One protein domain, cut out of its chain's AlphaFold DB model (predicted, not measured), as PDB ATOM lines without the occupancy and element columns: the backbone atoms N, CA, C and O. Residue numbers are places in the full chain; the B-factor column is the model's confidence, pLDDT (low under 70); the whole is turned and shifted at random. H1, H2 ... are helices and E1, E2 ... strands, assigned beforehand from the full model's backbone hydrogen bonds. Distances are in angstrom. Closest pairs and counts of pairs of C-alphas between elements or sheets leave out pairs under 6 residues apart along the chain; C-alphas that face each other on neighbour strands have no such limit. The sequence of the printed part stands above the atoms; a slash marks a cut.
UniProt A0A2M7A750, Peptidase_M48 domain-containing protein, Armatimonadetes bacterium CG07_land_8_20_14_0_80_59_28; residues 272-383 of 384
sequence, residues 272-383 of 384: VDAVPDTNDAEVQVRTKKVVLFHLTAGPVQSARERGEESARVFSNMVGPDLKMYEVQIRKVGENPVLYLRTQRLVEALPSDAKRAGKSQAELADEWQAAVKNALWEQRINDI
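AT A GLANCE: This is residues 272 to 383 of the 384 residues of the protein "Peptidase_M48 domain-containing protein" of Armatimonadetes bacterium CG07_land_8_20_14_0_80_59_28 (UniProt A0A2M7A750). Two small antiparallel sheets, E1 E2 E3 and E4 E5 E6, are bridged by two long helices: H1 packs on one face of the first sheet and on strand E6 of the second, while H3 packs on E5 and E4 of the second sheet and on strand E3 of the first. The short helix H2 sits at one end, between E6 and H3 along the chain. The 112 printed residues hold three named helices and six named strands in the order E1 E2 E3 H1 E4 E5 E6 H2 H3, of mixed class; each sheet is a meander, each strand the antiparallel neighbour of the one before. The whole is compact, with a radius of gyration of the C-alphas of 13.4 A, and rounded, spanning 39 by 31 by 23 A.

IN THESE COORDINATES: E1, residues 272 to 274, begins at C-alpha 272 (127.780, 126.607, 133.878). E2 is residues 282 to 286 and E3 residues 291 to 296, 14.5 A long. H1, residues 303 to 317, measures 21.3 A from C-alpha 303 at (124.169, 135.469, 134.836). E4 is residues 327 to 332, 15.4 A; E5 is residues 335 to 340, 16.4 A; E6 is residues 343 to 347. H2 is residues 350 to 356. H3, residues 360 to 381, measures 31.3 A and ends at C-alpha 381 (126.113, 108.503, 122.058).

HOW THE PARTS SIT: In the first sheet, hairpin E1 and E2 has N 273 and O 284 within hydrogen-bond range at 2.9 A; hairpin E2 and E3 has N 285 and O 293 at 2.8 A. H1 is on this sheet, two layers with the helix on one face, at a height of 9.1 A; it lies over E2 and, only just, over E3, on which 3 of its C-alphas fall, and runs along the strands at 8 degrees to E2 on the local plane. The closest C-alphas of H1 and E3 are Ala 303 and Thr 296, 4.7 A. H2 only grazes this sheet. H3 is on it too; its closest C-alpha pair with E3 is Ala 370 and Leu 292, 5.3 A. The second sheet is strongly twisted. Hairpin E4 and E5 has N 330 and O 337 at 2.9 A, and hairpin E5 and E6 has N 338 and O 346 at 2.8 A. H1 and H3 are on the same face of it. H1 is over E6 at a height of 8.0 A, slantwise to the strands, only just, at 30.2 degrees to E6 on the local plane; Ser 310 and Leu 345 are their closest C-alphas, 5.1 A. H3 lies over E5 at a height of 9.7 A and along the strands, at 7 degrees to E5 on the local plane; the closest C-alphas are Ala 364 and Pro 336, 6.4 A. H2 and H3 touch only at the corner, with C-alphas 353 and 360 at 5.1 A and a steep tilt of 62 degrees. H1 and H3 are apart, and E3 and E6 are only just apart, closest at 8.5 A. In H1, H2 and H3 every O i to N i+4 pair is within hydrogen-bond range.

THE WHOLE: The C-alphas farthest apart are those of Pro 299 and Ile 383, 41.6 A. The printed part has no cut, and no link is long. The mean pLDDT of the printed part is 85.3; residues 318 to 322 and 377 to 383 are under 70.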
ATOM      1  N   VAL A 272     127.929 125.147 133.901       89.81
ATOM      2  CA  VAL A 272     127.780 126.607 133.878       89.81
ATOM      3  C   VAL A 272     129.155 127.217 134.108       89.81
ATOM      4  O   VAL A 272     129.653 127.243 135.232       89.81
ATOM      5  N   ASP A 273     129.774 127.686 133.032       90.31
ATOM      6  CA  ASP A 273     131.140 128.198 133.032       90.31
ATOM      7  C   ASP A 273     131.132 129.721 132.890       90.31
ATOM      8  O   ASP A 273     130.423 130.269 132.046       90.31
ATOM      9  N   ALA A 274     131.927 130.428 133.690       89.81
ATOM     10  CA  ALA A 274     132.100 131.869 133.519       89.81
ATOM     11  C   ALA A 274     132.785 132.173 132.179       89.81
ATOM     12  O   ALA A 274     133.733 131.486 131.787       89.81
ATOM     13  N   VAL A 275     132.342 133.216 131.477       87.00
ATOM     14  CA  VAL A 275     133.063 133.687 130.287       87.00
ATOM     15  C   VAL A 275     134.341 134.404 130.750       87.00
ATOM     16  O   VAL A 275     134.242 135.310 131.585       87.00
ATOM     17  N   PRO A 276     135.534 134.042 130.231       84.94
ATOM     18  CA  PRO A 276     136.783 134.713 130.591       84.94
ATOM     19  C   PRO A 276     136.696 136.232 130.422       84.94
ATOM     20  O   PRO A 276     136.017 136.721 129.522       84.94
ATOM     21  N   ASP A 277     137.382 136.964 131.299       79.69
ATOM     22  CA  ASP A 277     137.473 138.432 131.283       79.69
ATOM     23  C   ASP A 277     136.143 139.185 131.505       79.69
ATOM     24  O   ASP A 277     136.064 140.390 131.267       79.69
ATOM     25  N   THR A 278     135.101 138.508 132.012       79.31
ATOM     26  CA  THR A 278     133.793 139.130 132.313       79.31
ATOM     27  C   THR A 278     133.468 139.271 133.805       79.31
ATOM     28  O   THR A 278     132.425 139.826 134.134       79.31
ATOM     29  N   ASN A 279     134.336 138.813 134.720       77.81
ATOM     30  CA  ASN A 279     134.082 138.801 136.174       77.81
ATOM     31  C   ASN A 279     132.699 138.217 136.545       77.81
ATOM     32  O   ASN A 279     131.940 138.840 137.284       77.81
ATOM     33  N   ASP A 280     132.352 137.053 135.984       71.44
ATOM     34  CA  ASP A 280     131.060 136.365 136.165       71.44
ATOM     35  C   ASP A 280     129.815 137.140 135.673       71.44
ATOM     36  O   ASP A 280     128.680 136.712 135.901       71.44
ATOM     37  N   ALA A 281     129.994 138.257 134.956       84.19
ATOM     38  CA  ALA A 281     128.886 139.003 134.354       84.19
ATOM     39  C   ALA A 281     128.237 138.260 133.171       84.19
ATOM     40  O   ALA A 281     127.091 138.553 132.814       84.19
ATOM     41  N   GLU A 282     128.954 137.298 132.583       93.06
ATOM     42  CA  GLU A 282     128.467 136.402 131.539       93.06
ATOM     43  C   GLU A 282     128.805 134.945 131.883       93.06
ATOM     44  O   GLU A 282     129.901 134.640 132.365       93.06
ATOM     45  N   VAL A 283     127.887 134.023 131.586       94.94
ATOM     46  CA  VAL A 283     128.117 132.578 131.727       94.94
ATOM     47  C   VAL A 283     127.745 131.821 130.459       94.94
ATOM     48  O   VAL A 283     126.889 132.246 129.683       94.94
ATOM     49  N   GLN A 284     128.374 130.668 130.265       94.56
ATOM     50  CA  GLN A 284     128.017 129.688 129.254       94.56
ATOM     51  C   GLN A 284     127.394 128.481 129.927       94.56
ATOM     52  O   GLN A 284     127.994 127.866 130.802       94.56
ATOM     53  N   VAL A 285     126.204 128.123 129.478       92.81
ATOM     54  CA  VAL A 285     125.532 126.886 129.845       92.81
ATOM     55  C   VAL A 285     125.818 125.894 128.729       92.81
ATOM     56  O   VAL A 285     125.447 126.153 127.583       92.81
ATOM     57  N   ARG A 286     126.505 124.785 129.001       89.38
ATOM     58  CA  ARG A 286     126.978 123.884 127.939       89.38
ATOM     59  C   ARG A 286     126.939 122.422 128.329       89.38
ATOM     60  O   ARG A 286     127.237 122.072 129.454       89.38
ATOM     61  N   THR A 287     126.666 121.554 127.370       82.69
ATOM     62  CA  THR A 287     127.001 120.135 127.482       82.69
ATOM     63  C   THR A 287     128.486 119.920 127.161       82.69
ATOM     64  O   THR A 287     129.208 120.849 126.771       82.69
ATOM     65  N   LYS A 288     128.957 118.670 127.249       74.00
ATOM     66  CA  LYS A 288     130.329 118.288 126.864       74.00
ATOM     67  C   LYS A 288     130.710 118.776 125.456       74.00
ATOM     68  O   LYS A 288     131.842 119.209 125.247       74.00
ATOM     69  N   LYS A 289     129.771 118.742 124.500       75.31
ATOM     70  CA  LYS A 289     130.022 119.055 123.079       75.31
ATOM     71  C   LYS A 289     129.290 120.295 122.561       75.31
ATOM     72  O   LYS A 289     129.708 120.851 121.551       75.31
ATOM     73  N   VAL A 290     128.214 120.728 123.219       83.81
ATOM     74  CA  VAL A 290     127.322 121.776 122.701       83.81
ATOM     75  C   VAL A 290     127.188 122.890 123.724       83.81
ATOM     76  O   VAL A 290     126.772 122.640 124.850       83.81
ATOM     77  N   VAL A 291     127.489 124.128 123.338       91.94
ATOM     78  CA  VAL A 291     127.094 125.288 124.145       91.94
ATOM     79  C   VAL A 291     125.606 125.523 123.921       91.94
ATOM     80  O   VAL A 291     125.178 125.726 122.788       91.94
ATOM     81  N   LEU A 292     124.822 125.427 124.992       92.56
ATOM     82  CA  LEU A 292     123.377 125.618 124.955       92.56
ATOM     83  C   LEU A 292     123.049 127.107 124.938       92.56
ATOM     84  O   LEU A 292     122.337 127.560 124.045       92.56
ATOM     85  N   PHE A 293     123.585 127.854 125.909       95.88
ATOM     86  CA  PHE A 293     123.249 129.260 126.124       95.88
ATOM     87  C   PHE A 293     124.480 130.089 126.497       95.88
ATOM     88  O   PHE A 293     125.337 129.635 127.253       95.88
ATOM     89  N   HIS A 294     124.506 131.341 126.039       95.81
ATOM     90  CA  HIS A 294     125.359 132.407 126.569       95.81
ATOM     91  C   HIS A 294     124.461 133.409 127.279       95.81
ATOM     92  O   HIS A 294     123.624 134.038 126.636       95.81
ATOM     93  N   LEU A 295     124.610 133.536 128.592       96.75
ATOM     94  CA  LEU A 295     123.697 134.303 129.428       96.75
ATOM     95  C   LEU A 295     124.403 135.493 130.059       96.75
ATOM     96  O   LEU A 295     125.512 135.373 130.573       96.75
ATOM     97  N   THR A 296     123.717 136.628 130.052       95.69
ATOM     98  CA  THR A 296     124.079 137.850 130.778       95.69
ATOM     99  C   THR A 296     123.244 137.982 132.057       95.69
ATOM    100  O   THR A 296     122.314 137.206 132.291       95.69
ATOM    101  N   ALA A 297     123.538 138.961 132.913       92.81
ATOM    102  CA  ALA A 297     122.671 139.258 134.055       92.81
ATOM    103  C   ALA A 297     121.277 139.733 133.600       92.81
ATOM    104  O   ALA A 297     121.139 140.492 132.638       92.81
ATOM    105  N   GLY A 298     120.242 139.276 134.304       87.81
ATOM    106  CA  GLY A 298     118.875 139.757 134.146       87.81
ATOM    107  C   GLY A 298     118.542 140.903 135.106       87.81
ATOM    108  O   GLY A 298     119.403 141.368 135.851       87.81
ATOM    109  N   PRO A 299     117.274 141.352 135.138       85.12
ATOM    110  CA  PRO A 299     116.853 142.446 136.018       85.12
ATOM    111  C   PRO A 299     116.959 142.118 137.515       85.12
ATOM    112  O   PRO A 299     117.094 143.026 138.328       85.12
ATOM    113  N   VAL A 300     116.855 140.830 137.870       87.50
ATOM    114  CA  VAL A 300     116.827 140.341 139.263       87.50
ATOM    115  C   VAL A 300     117.879 139.260 139.523       87.50
ATOM    116  O   VAL A 300     118.398 139.177 140.628       87.50
ATOM    117  N   GLN A 301     118.194 138.439 138.519       90.56
ATOM    118  CA  GLN A 301     119.122 137.312 138.639       90.56
ATOM    119  C   GLN A 301     120.467 137.645 137.990       90.56
ATOM    120  O   GLN A 301     120.516 138.216 136.897       90.56
ATOM    121  N   SER A 302     121.556 137.222 138.621       94.00
ATOM    122  CA  SER A 302     122.887 137.190 138.011       94.00
ATOM    123  C   SER A 302     122.934 136.235 136.811       94.00
ATOM    124  O   SER A 302     122.083 135.355 136.651       94.00
ATOM    125  N   ALA A 303     123.953 136.383 135.958       93.56
ATOM    126  CA  ALA A 303     124.169 135.469 134.836       93.56
ATOM    127  C   ALA A 303     124.310 134.016 135.320       93.56
ATOM    128  O   ALA A 303     123.692 133.113 134.758       93.56
ATOM    129  N   ARG A 304     125.055 133.806 136.416       92.19
ATOM    130  CA  ARG A 304     125.249 132.491 137.037       92.19
ATOM    131  C   ARG A 304     123.947 131.885 137.560       92.19
ATOM    132  O   ARG A 304     123.672 130.742 137.221       92.19
ATOM    133  N   GLU A 305     123.123 132.632 138.295       92.56
ATOM    134  CA  GLU A 305     121.831 132.120 138.790       92.56
ATOM    135  C   GLU A 305     120.904 131.707 137.642       92.56
ATOM    136  O   GLU A 305     120.279 130.647 137.705       92.56
ATOM    137  N   ARG A 306     120.857 132.503 136.562       94.62
ATOM    138  CA  ARG A 306     120.118 132.129 135.346       94.62
ATOM    139  C   ARG A 306     120.670 130.841 134.737       94.62
ATOM    140  O   ARG A 306     119.900 129.957 134.374       94.62
ATOM    141  N   GLY A 307     121.994 130.723 134.640       93.12
ATOM    142  CA  GLY A 307     122.655 129.542 134.089       93.12
ATOM    143  C   GLY A 307     122.408 128.274 134.902       93.12
ATOM    144  O   GLY A 307     122.085 127.238 134.325       93.12
ATOM    145  N   GLU A 308     122.502 128.358 136.228       88.25
ATOM    146  CA  GLU A 308     122.258 127.241 137.148       88.25
ATOM    147  C   GLU A 308     120.792 126.793 137.123       88.25
ATOM    148  O   GLU A 308     120.507 125.593 137.128       88.25
ATOM    149  N   GLU A 309     119.846 127.732 137.031       89.94
ATOM    150  CA  GLU A 309     118.430 127.414 136.844       89.94
ATOM    151  C   GLU A 309     118.181 126.678 135.520       89.94
ATOM    152  O   GLU A 309     117.548 125.617 135.522       89.94
ATOM    153  N   SER A 310     118.725 127.180 134.408       91.44
ATOM    154  CA  SER A 310     118.605 126.527 133.102       91.44
ATOM    155  C   SER A 310     119.260 125.147 133.075       91.44
ATOM    156  O   SER A 310     118.657 124.199 132.568       91.44
ATOM    157  N   ALA A 311     120.457 125.002 133.651       87.25
ATOM    158  CA  ALA A 311     121.153 123.723 133.754       87.25
ATOM    159  C   ALA A 311     120.336 122.709 134.564       87.25
ATOM    160  O   ALA A 311     120.129 121.584 134.117       87.25
ATOM    161  N   ARG A 312     119.778 123.125 135.708       82.94
ATOM    162  CA  ARG A 312     118.908 122.284 136.539       82.94
ATOM    163  C   ARG A 312     117.657 121.830 135.787       82.94
ATOM    164  O   ARG A 312     117.283 120.662 135.880       82.94
ATOM    165  N   VAL A 313     116.982 122.729 135.067       84.81
ATOM    166  CA  VAL A 313     115.781 122.371 134.291       84.81
ATOM    167  C   VAL A 313     116.136 121.417 133.156       84.81
ATOM    168  O   VAL A 313     115.431 120.428 132.971       84.81
ATOM    169  N   PHE A 314     117.227 121.674 132.431       84.44
ATOM    170  CA  PHE A 314     117.702 120.785 131.374       84.44
ATOM    171  C   PHE A 314     118.000 119.390 131.935       84.44
ATOM    172  O   PHE A 314     117.366 118.428 131.512       84.44
ATOM    173  N   SER A 315     118.862 119.277 132.948       76.44
ATOM    174  CA  SER A 315     119.257 117.987 133.533       76.44
ATOM    175  C   SER A 315     118.078 117.192 134.110       76.44
ATOM    176  O   SER A 315     118.034 115.978 133.963       76.44
ATOM    177  N   ASN A 316     117.082 117.854 134.710       73.06
ATOM    178  CA  ASN A 316     115.902 117.169 135.257       73.06
ATOM    179  C   ASN A 316     114.904 116.688 134.193       73.06
ATOM    180  O   ASN A 316     114.098 115.799 134.466       73.06
ATOM    181  N   MET A 317     114.879 117.329 133.022       73.75
ATOM    182  CA  MET A 317     113.863 117.083 131.988       73.75
ATOM    183  C   MET A 317     114.392 116.245 130.826       73.75
ATOM    184  O   MET A 317     113.605 115.740 130.025       73.75
ATOM    185  N   VAL A 318     115.710 116.122 130.720       67.69
ATOM    186  CA  VAL A 318     116.382 115.296 129.727       67.69
ATOM    187  C   VAL A 318     116.306 113.841 130.167       67.69
ATOM    188  O   VAL A 318     116.789 113.461 131.226       67.69
ATOM    189  N   GLY A 319     115.670 113.033 129.328       59.38
ATOM    190  CA  GLY A 319     115.501 111.599 129.511       59.38
ATOM    191  C   GLY A 319     115.215 110.919 128.170       59.38
ATOM    192  O   GLY A 319     114.945 111.603 127.174       59.38
ATOM    193  N   PRO A 320     115.263 109.576 128.105       51.84
ATOM    194  CA  PRO A 320     115.109 108.811 126.860       51.84
ATOM    195  C   PRO A 320     113.738 109.000 126.180       51.84
ATOM    196  O   PRO A 320     113.578 108.759 124.979       51.84
ATOM    197  N   ASP A 321     112.737 109.448 126.934       57.16
ATOM    198  CA  ASP A 321     111.377 109.729 126.491       57.16
ATOM    199  C   ASP A 321     111.197 111.144 125.914       57.16
ATOM    200  O   ASP A 321     110.258 111.354 125.140       57.16
ATOM    201  N   LEU A 322     112.108 112.084 126.199       65.06
ATOM    202  CA  LEU A 322     112.040 113.461 125.709       65.06
ATOM    203  C   LEU A 322     112.115 113.505 124.171       65.06
ATOM    204  O   LEU A 322     113.064 113.028 123.529       65.06
ATOM    205  N   LYS A 323     111.090 114.085 123.543       72.38
ATOM    206  CA  LYS A 323     111.003 114.216 122.083       72.38
ATOM    207  C   LYS A 323     111.429 115.610 121.631       72.38
ATOM    208  O   LYS A 323     111.164 116.609 122.284       72.38
ATOM    209  N   MET A 324     112.016 115.694 120.435       73.81
ATOM    210  CA  MET A 324     112.499 116.963 119.863       73.81
ATOM    211  C   MET A 324     111.404 118.033 119.723       73.81
ATOM    212  O   MET A 324     111.703 119.224 119.758       73.81
ATOM    213  N   TYR A 325     110.141 117.622 119.558       77.69
ATOM    214  CA  TYR A 325     108.994 118.532 119.461       77.69
ATOM    215  C   TYR A 325     108.548 119.109 120.819       77.69
ATOM    216  O   TYR A 325     107.733 120.033 120.853       77.69
ATOM    217  N   GLU A 326     109.061 118.580 121.933       82.44
ATOM    218  CA  GLU A 326     108.782 119.067 123.290       82.44
ATOM    219  C   GLU A 326     109.684 120.243 123.691       82.44
ATOM    220  O   GLU A 326     109.483 120.831 124.753       82.44
ATOM    221  N   VAL A 327     110.642 120.615 122.833       89.19
ATOM    222  CA  VAL A 327     111.418 121.855 122.941       89.19
ATOM    223  C   VAL A 327     110.672 122.952 122.184       89.19
ATOM    224  O   VAL A 327     110.656 122.962 120.950       89.19
ATOM    225  N   GLN A 328     110.028 123.866 122.907       92.19
ATOM    226  CA  GLN A 328     109.145 124.881 122.324       92.19
ATOM    227  C   GLN A 328     109.562 126.290 122.723       92.19
ATOM    228  O   GLN A 328     109.971 126.521 123.854       92.19
ATOM    229  N   ILE A 329     109.402 127.248 121.813       94.62
ATOM    230  CA  ILE A 329     109.497 128.673 122.138       94.62
ATOM    231  C   ILE A 329     108.078 129.198 122.333       94.62
ATOM    232  O   ILE A 329     107.194 128.951 121.513       94.62
ATOM    233  N   ARG A 330     107.854 129.927 123.422       92.81
ATOM    234  CA  ARG A 330     106.604 130.639 123.694       92.81
ATOM    235  C   ARG A 330     106.929 132.081 124.053       92.81
ATOM    236  O   ARG A 330     107.967 132.349 124.647       92.81
ATOM    237  N   LYS A 331     106.040 133.013 123.718       84.88
ATOM    238  CA  LYS A 331     106.143 134.391 124.210       84.88
ATOM    239  C   LYS A 331     105.476 134.485 125.575       84.88
ATOM    240  O   LYS A 331     104.311 134.113 125.709       84.88
ATOM    241  N   VAL A 332     106.208 134.981 126.567       76.00
ATOM    242  CA  VAL A 332     105.674 135.301 127.895       76.00
ATOM    243  C   VAL A 332     105.990 136.768 128.146       76.00
ATOM    244  O   VAL A 332     107.147 137.131 128.328       76.00
ATOM    245  N   GLY A 333     104.972 137.628 128.090       81.31
ATOM    246  CA  GLY A 333     105.199 139.073 128.010       81.31
ATOM    247  C   GLY A 333     105.852 139.454 126.676       81.31
ATOM    248  O   GLY A 333     105.370 139.041 125.619       81.31
ATOM    249  N   GLU A 334     106.941 140.225 126.724       82.88
ATOM    250  CA  GLU A 334     107.653 140.714 125.530       82.88
ATOM    251  C   GLU A 334     108.807 139.803 125.079       82.88
ATOM    252  O   GLU A 334     109.213 139.857 123.917       82.88
ATOM    253  N   ASN A 335     109.293 138.915 125.953       89.94
ATOM    254  CA  ASN A 335     110.476 138.102 125.685       89.94
ATOM    255  C   ASN A 335     110.112 136.683 125.197       89.94
ATOM    256  O   ASN A 335     109.167 136.059 125.702       89.94
ATOM    257  N   PRO A 336     110.867 136.122 124.234       95.44
ATOM    258  CA  PRO A 336     110.815 134.700 123.917       95.44
ATOM    259  C   PRO A 336     111.356 133.852 125.077       95.44
ATOM    260  O   PRO A 336     112.428 134.120 125.618       95.44
ATOM    261  N   VAL A 337     110.633 132.790 125.426       96.12
ATOM    262  CA  VAL A 337     111.007 131.828 126.466       96.12
ATOM    263  C   VAL A 337     111.040 130.431 125.865       96.12
ATOM    264  O   VAL A 337     110.064 129.984 125.256       96.12
ATOM    265  N   LEU A 338     112.150 129.725 126.057       95.56
ATOM    266  CA  LEU A 338     112.274 128.311 125.733       95.56
ATOM    267  C   LEU A 338     111.676 127.472 126.857       95.56
ATOM    268  O   LEU A 338     111.944 127.689 128.038       95.56
ATOM    269  N   TYR A 339     110.903 126.472 126.462       92.94
ATOM    270  CA  TYR A 339     110.302 125.474 127.324       92.94
ATOM    271  C   TYR A 339     110.800 124.085 126.943       92.94
ATOM    272  O   TYR A 339     110.871 123.745 125.760       92.94
ATOM    273  N   LEU A 340     111.069 123.275 127.962       86.62
ATOM    274  CA  LEU A 340     111.155 121.822 127.853       86.62
ATOM    275  C   LEU A 340     109.885 121.252 128.473       86.62
ATOM    276  O   LEU A 340     109.654 121.405 129.675       86.62
ATOM    277  N   ARG A 341     109.036 120.631 127.649       84.81
ATOM    278  CA  ARG A 341     107.689 120.189 128.045       84.81
ATOM    279  C   ARG A 341     106.859 121.368 128.573       84.81
ATOM    280  O   ARG A 341     106.412 122.218 127.804       84.81
ATOM    281  N   THR A 342     106.646 121.423 129.885       84.62
ATOM    282  CA  THR A 342     105.903 122.478 130.587       84.62
ATOM    283  C   THR A 342     106.801 123.389 131.423       84.62
ATOM    284  O   THR A 342     106.322 124.400 131.931       84.62
ATOM    285  N   GLN A 343     108.093 123.074 131.545       88.00
ATOM    286  CA  GLN A 343     109.036 123.806 132.387       88.00
ATOM    287  C   GLN A 343     109.757 124.896 131.599       88.00
ATOM    288  O   GLN A 343     110.168 124.678 130.457       88.00
ATOM    289  N   ARG A 344     109.916 126.072 132.216       92.94
ATOM    290  CA  ARG A 344     110.684 127.187 131.647       92.94
ATOM    291  C   ARG A 344     112.163 126.821 131.695       92.94
ATOM    292  O   ARG A 344     112.701 126.646 132.779       92.94
ATOM    293  N   LEU A 345     112.792 126.690 130.532       92.75
ATOM    294  CA  LEU A 345     114.212 126.372 130.425       92.75
ATOM    295  C   LEU A 345     115.062 127.639 130.505       92.75
ATOM    296  O   LEU A 345     115.961 127.724 131.334       92.75
ATOM    297  N   VAL A 346     114.788 128.614 129.638       95.56
ATOM    298  CA  VAL A 346     115.532 129.878 129.591       95.56
ATOM    299  C   VAL A 346     114.706 130.963 128.904       95.56
ATOM    300  O   VAL A 346     113.966 130.695 127.959       95.56
ATOM    301  N   GLU A 347     114.817 132.196 129.380       95.44
ATOM    302  CA  GLU A 347     114.231 133.384 128.753       95.44
ATOM    303  C   GLU A 347     115.316 134.165 128.011       95.44
ATOM    304  O   GLU A 347     116.360 134.445 128.596       95.44
ATOM    305  N   ALA A 348     115.084 134.509 126.743       95.50
ATOM    306  CA  ALA A 348     116.017 135.290 125.933       95.50
ATOM    307  C   ALA A 348     115.825 136.784 126.214       95.50
ATOM    308  O   ALA A 348     114.862 137.388 125.735       95.50
ATOM    309  N   LEU A 349     116.729 137.391 126.988       94.88
ATOM    310  CA  LEU A 349     116.639 138.805 127.355       94.88
ATOM    311  C   LEU A 349     117.211 139.719 126.257       94.88
ATOM    312  O   LEU A 349     118.056 139.290 125.465       94.88
ATOM    313  N   PRO A 350     116.828 141.012 126.228       94.38
ATOM    314  CA  PRO A 350     117.415 141.977 125.299       94.38
ATOM    315  C   PRO A 350     118.941 142.104 125.434       94.38
ATOM    316  O   PRO A 350     119.631 142.346 124.444       94.38
ATOM    317  N   SER A 351     119.482 141.924 126.644       93.56
ATOM    318  CA  SER A 351     120.924 141.938 126.917       93.56
ATOM    319  C   SER A 351     121.652 140.752 126.280       93.56
ATOM    320  O   SER A 351     122.704 140.951 125.672       93.56
ATOM    321  N   ASP A 352     121.064 139.553 126.328       95.06
ATOM    322  CA  ASP A 352     121.615 138.355 125.684       95.06
ATOM    323  C   ASP A 352     121.629 138.529 124.154       95.06
ATOM    324  O   ASP A 352     122.636 138.286 123.491       95.06
ATOM    325  N   ALA A 353     120.527 139.042 123.595       94.69
ATOM    326  CA  ALA A 353     120.378 139.308 122.163       94.69
ATOM    327  C   ALA A 353     121.382 140.361 121.665       94.69
ATOM    328  O   ALA A 353     122.086 140.148 120.674       94.69
ATOM    329  N   LYS A 354     121.534 141.463 122.414       94.38
ATOM    330  CA  LYS A 354     122.543 142.494 122.145       94.38
ATOM    331  C   LYS A 354     123.956 141.915 122.169       94.38
ATOM    332  O   LYS A 354     124.752 142.243 121.292       94.38
ATOM    333  N   ARG A 355     124.267 141.049 123.139       92.69
ATOM    334  CA  ARG A 355     125.574 140.391 123.249       92.69
ATOM    335  C   ARG A 355     125.860 139.458 122.072       92.69
ATOM    336  O   ARG A 355     127.001 139.404 121.608       92.69
ATOM    337  N   ALA A 356     124.844 138.751 121.588       92.06
ATOM    338  CA  ALA A 356     124.940 137.870 120.428       92.06
ATOM    339  C   ALA A 356     124.931 138.621 119.081       92.06
ATOM    340  O   ALA A 356     125.203 138.012 118.048       92.06
ATOM    341  N   GLY A 357     124.614 139.924 119.075       95.25
ATOM    342  CA  GLY A 357     124.428 140.704 117.849       95.25
ATOM    343  C   GLY A 357     123.208 140.256 117.035       95.25
ATOM    344  O   GLY A 357     123.236 140.343 115.810       95.25
ATOM    345  N   LYS A 358     122.167 139.739 117.702       94.94
ATOM    346  CA  LYS A 358     120.967 139.127 117.101       94.94
ATOM    347  C   LYS A 358     119.694 139.741 117.679       94.94
ATOM    348  O   LYS A 358     119.728 140.381 118.728       94.94
ATOM    349  N   SER A 359     118.551 139.534 117.028       96.31
ATOM    350  CA  SER A 359     117.251 139.758 117.670       96.31
ATOM    351  C   SER A 359     116.961 138.670 118.714       96.31
ATOM    352  O   SER A 359     117.502 137.565 118.653       96.31
ATOM    353  N   GLN A 360     116.069 138.945 119.671       94.81
ATOM    354  CA  GLN A 360     115.680 137.944 120.677       94.81
ATOM    355  C   GLN A 360     115.024 136.703 120.053       94.81
ATOM    356  O   GLN A 360     115.157 135.610 120.591       94.81
ATOM    357  N   ALA A 361     114.322 136.865 118.925       94.00
ATOM    358  CA  ALA A 361     113.710 135.751 118.206       94.00
ATOM    359  C   ALA A 361     114.777 134.838 117.582       94.00
ATOM    360  O   ALA A 361     114.755 133.636 117.820       94.00
ATOM    361  N   GLU A 362     115.755 135.415 116.877       94.94
ATOM    362  CA  GLU A 362     116.865 134.658 116.281       94.94
ATOM    363  C   GLU A 362     117.713 133.951 117.344       94.94
ATOM    364  O   GLU A 362     118.110 132.803 117.155       94.94
ATOM    365  N   LEU A 363     117.961 134.614 118.479       96.69
ATOM    366  CA  LEU A 363     118.674 134.011 119.605       96.69
ATOM    367  C   LEU A 363     117.895 132.828 120.199       96.69
ATOM    368  O   LEU A 363     118.476 131.785 120.489       96.69
ATOM    369  N   ALA A 364     116.578 132.971 120.366       95.50
ATOM    370  CA  ALA A 364     115.734 131.894 120.872       95.50
ATOM    371  C   ALA A 364     115.701 130.689 119.915       95.50
ATOM    372  O   ALA A 364     115.772 129.547 120.374       95.50
ATOM    373  N   ASP A 365     115.642 130.924 118.602       94.94
ATOM    374  CA  ASP A 365     115.696 129.864 117.589       94.94
ATOM    375  C   ASP A 365     117.049 129.133 117.599       94.94
ATOM    376  O   ASP A 365     117.092 127.899 117.562       94.94
ATOM    377  N   GLU A 366     118.158 129.867 117.727       95.31
ATOM    378  CA  GLU A 366     119.503 129.298 117.877       95.31
ATOM    379  C   GLU A 366     119.623 128.439 119.136       95.31
ATOM    380  O   GLU A 366     120.087 127.301 119.069       95.31
ATOM    381  N   TRP A 367     119.167 128.948 120.278       96.44
ATOM    382  CA  TRP A 367     119.164 128.201 121.532       96.44
ATOM    383  C   TRP A 367     118.287 126.951 121.451       96.44
ATOM    384  O   TRP A 367     118.656 125.896 121.967       96.44
ATOM    385  N   GLN A 368     117.148 127.022 120.760       94.75
ATOM    386  CA  GLN A 368     116.292 125.858 120.547       94.75
ATOM    387  C   GLN A 368     117.009 124.810 119.688       94.75
ATOM    388  O   GLN A 368     116.931 123.615 119.986       94.75
ATOM    389  N   ALA A 369     117.719 125.239 118.643       91.06
ATOM    390  CA  ALA A 369     118.535 124.356 117.820       91.06
ATOM    391  C   ALA A 369     119.691 123.741 118.622       91.06
ATOM    392  O   ALA A 369     119.908 122.535 118.527       91.06
ATOM    393  N   ALA A 370     120.377 124.514 119.468       91.19
ATOM    394  CA  ALA A 370     121.442 124.023 120.341       91.19
ATOM    395  C   ALA A 370     120.932 122.961 121.326       91.19
ATOM    396  O   ALA A 370     121.538 121.899 121.458       91.19
ATOM    397  N   VAL A 371     119.770 123.187 121.944       90.00
ATOM    398  CA  VAL A 371     119.102 122.200 122.807       90.00
ATOM    399  C   VAL A 371     118.754 120.935 122.022       90.00
ATOM    400  O   VAL A 371     119.097 119.840 122.457       90.00
ATOM    401  N   LYS A 372     118.138 121.054 120.840       87.19
ATOM    402  CA  LYS A 372     117.829 119.892 119.985       87.19
ATOM    403  C   LYS A 372     119.093 119.132 119.566       87.19
ATOM    404  O   LYS A 372     119.088 117.906 119.584       87.19
ATOM    405  N   ASN A 373     120.179 119.836 119.251       82.88
ATOM    406  CA  ASN A 373     121.468 119.234 118.909       82.88
ATOM    407  C   ASN A 373     122.094 118.515 120.106       82.88
ATOM    408  O   ASN A 373     122.607 117.415 119.948       82.88
ATOM    409  N   ALA A 374     122.013 119.084 121.307       81.56
ATOM    410  CA  ALA A 374     122.480 118.430 122.524       81.56
ATOM    411  C   ALA A 374     121.692 117.147 122.830       81.56
ATOM    412  O   ALA A 374     122.296 116.121 123.136       81.56
ATOM    413  N   LEU A 375     120.365 117.178 122.663       78.25
ATOM    414  CA  LEU A 375     119.509 115.993 122.779       78.25
ATOM    415  C   LEU A 375     119.831 114.942 121.710       78.25
ATOM    416  O   LEU A 375     119.725 113.743 121.957       78.25
ATOM    417  N   TRP A 376     120.198 115.385 120.508       71.69
ATOM    418  CA  TRP A 376     120.572 114.508 119.405       71.69
ATOM    419  C   TRP A 376     121.933 113.858 119.643       71.69
ATOM    420  O   TRP A 376     122.057 112.656 119.464       71.69
ATOM    421  N   GLU A 377     122.925 114.620 120.101       67.12
ATOM    422  CA  GLU A 377     124.244 114.115 120.491       67.12
ATOM    423  C   GLU A 377     124.148 113.105 121.630       67.12
ATOM    424  O   GLU A 377     124.779 112.057 121.549       67.12
ATOM    425  N   GLN A 378     123.346 113.381 122.663       63.59
ATOM    426  CA  GLN A 378     123.061 112.384 123.699       63.59
ATOM    427  C   GLN A 378     122.448 111.133 123.078       63.59
ATOM    428  O   GLN A 378     122.997 110.054 123.225       63.59
ATOM    429  N   ARG A 379     121.407 111.288 122.252       61.66
ATOM    430  CA  ARG A 379     120.773 110.154 121.577       61.66
ATOM    431  C   ARG A 379     121.733 109.368 120.678       61.66
ATOM    432  O   ARG A 379     121.580 108.161 120.597       61.66
ATOM    433  N   ILE A 380     122.682 110.013 119.996       52.00
ATOM    434  CA  ILE A 380     123.702 109.343 119.176       52.00
ATOM    435  C   ILE A 380     124.702 108.592 120.052       52.00
ATOM    436  O   ILE A 380     124.997 107.447 119.733       52.00
ATOM    437  N   ASN A 381     125.206 109.195 121.133       49.41
ATOM    438  CA  ASN A 381     126.113 108.503 122.058       49.41
ATOM    439  C   ASN A 381     125.387 107.387 122.848       49.41
ATOM    440  O   ASN A 381     126.034 106.492 123.367       49.41
ATOM    441  N   ASP A 382     124.052 107.419 122.916       44.25
ATOM    442  CA  ASP A 382     123.223 106.324 123.440       44.25
ATOM    443  C   ASP A 382     122.898 105.255 122.367       44.25
ATOM    444  O   ASP A 382     122.214 104.266 122.653       44.25
ATOM    445  N   ILE A 383     123.271 105.490 121.102       36.09
ATOM    446  CA  ILE A 383     123.032 104.606 119.942       36.09
ATOM    447  C   ILE A 383     124.336 103.949 119.446       36.09
ATOM    448  O   ILE A 383     124.265 102.869 118.858       36.09
TER     449      ILE A 383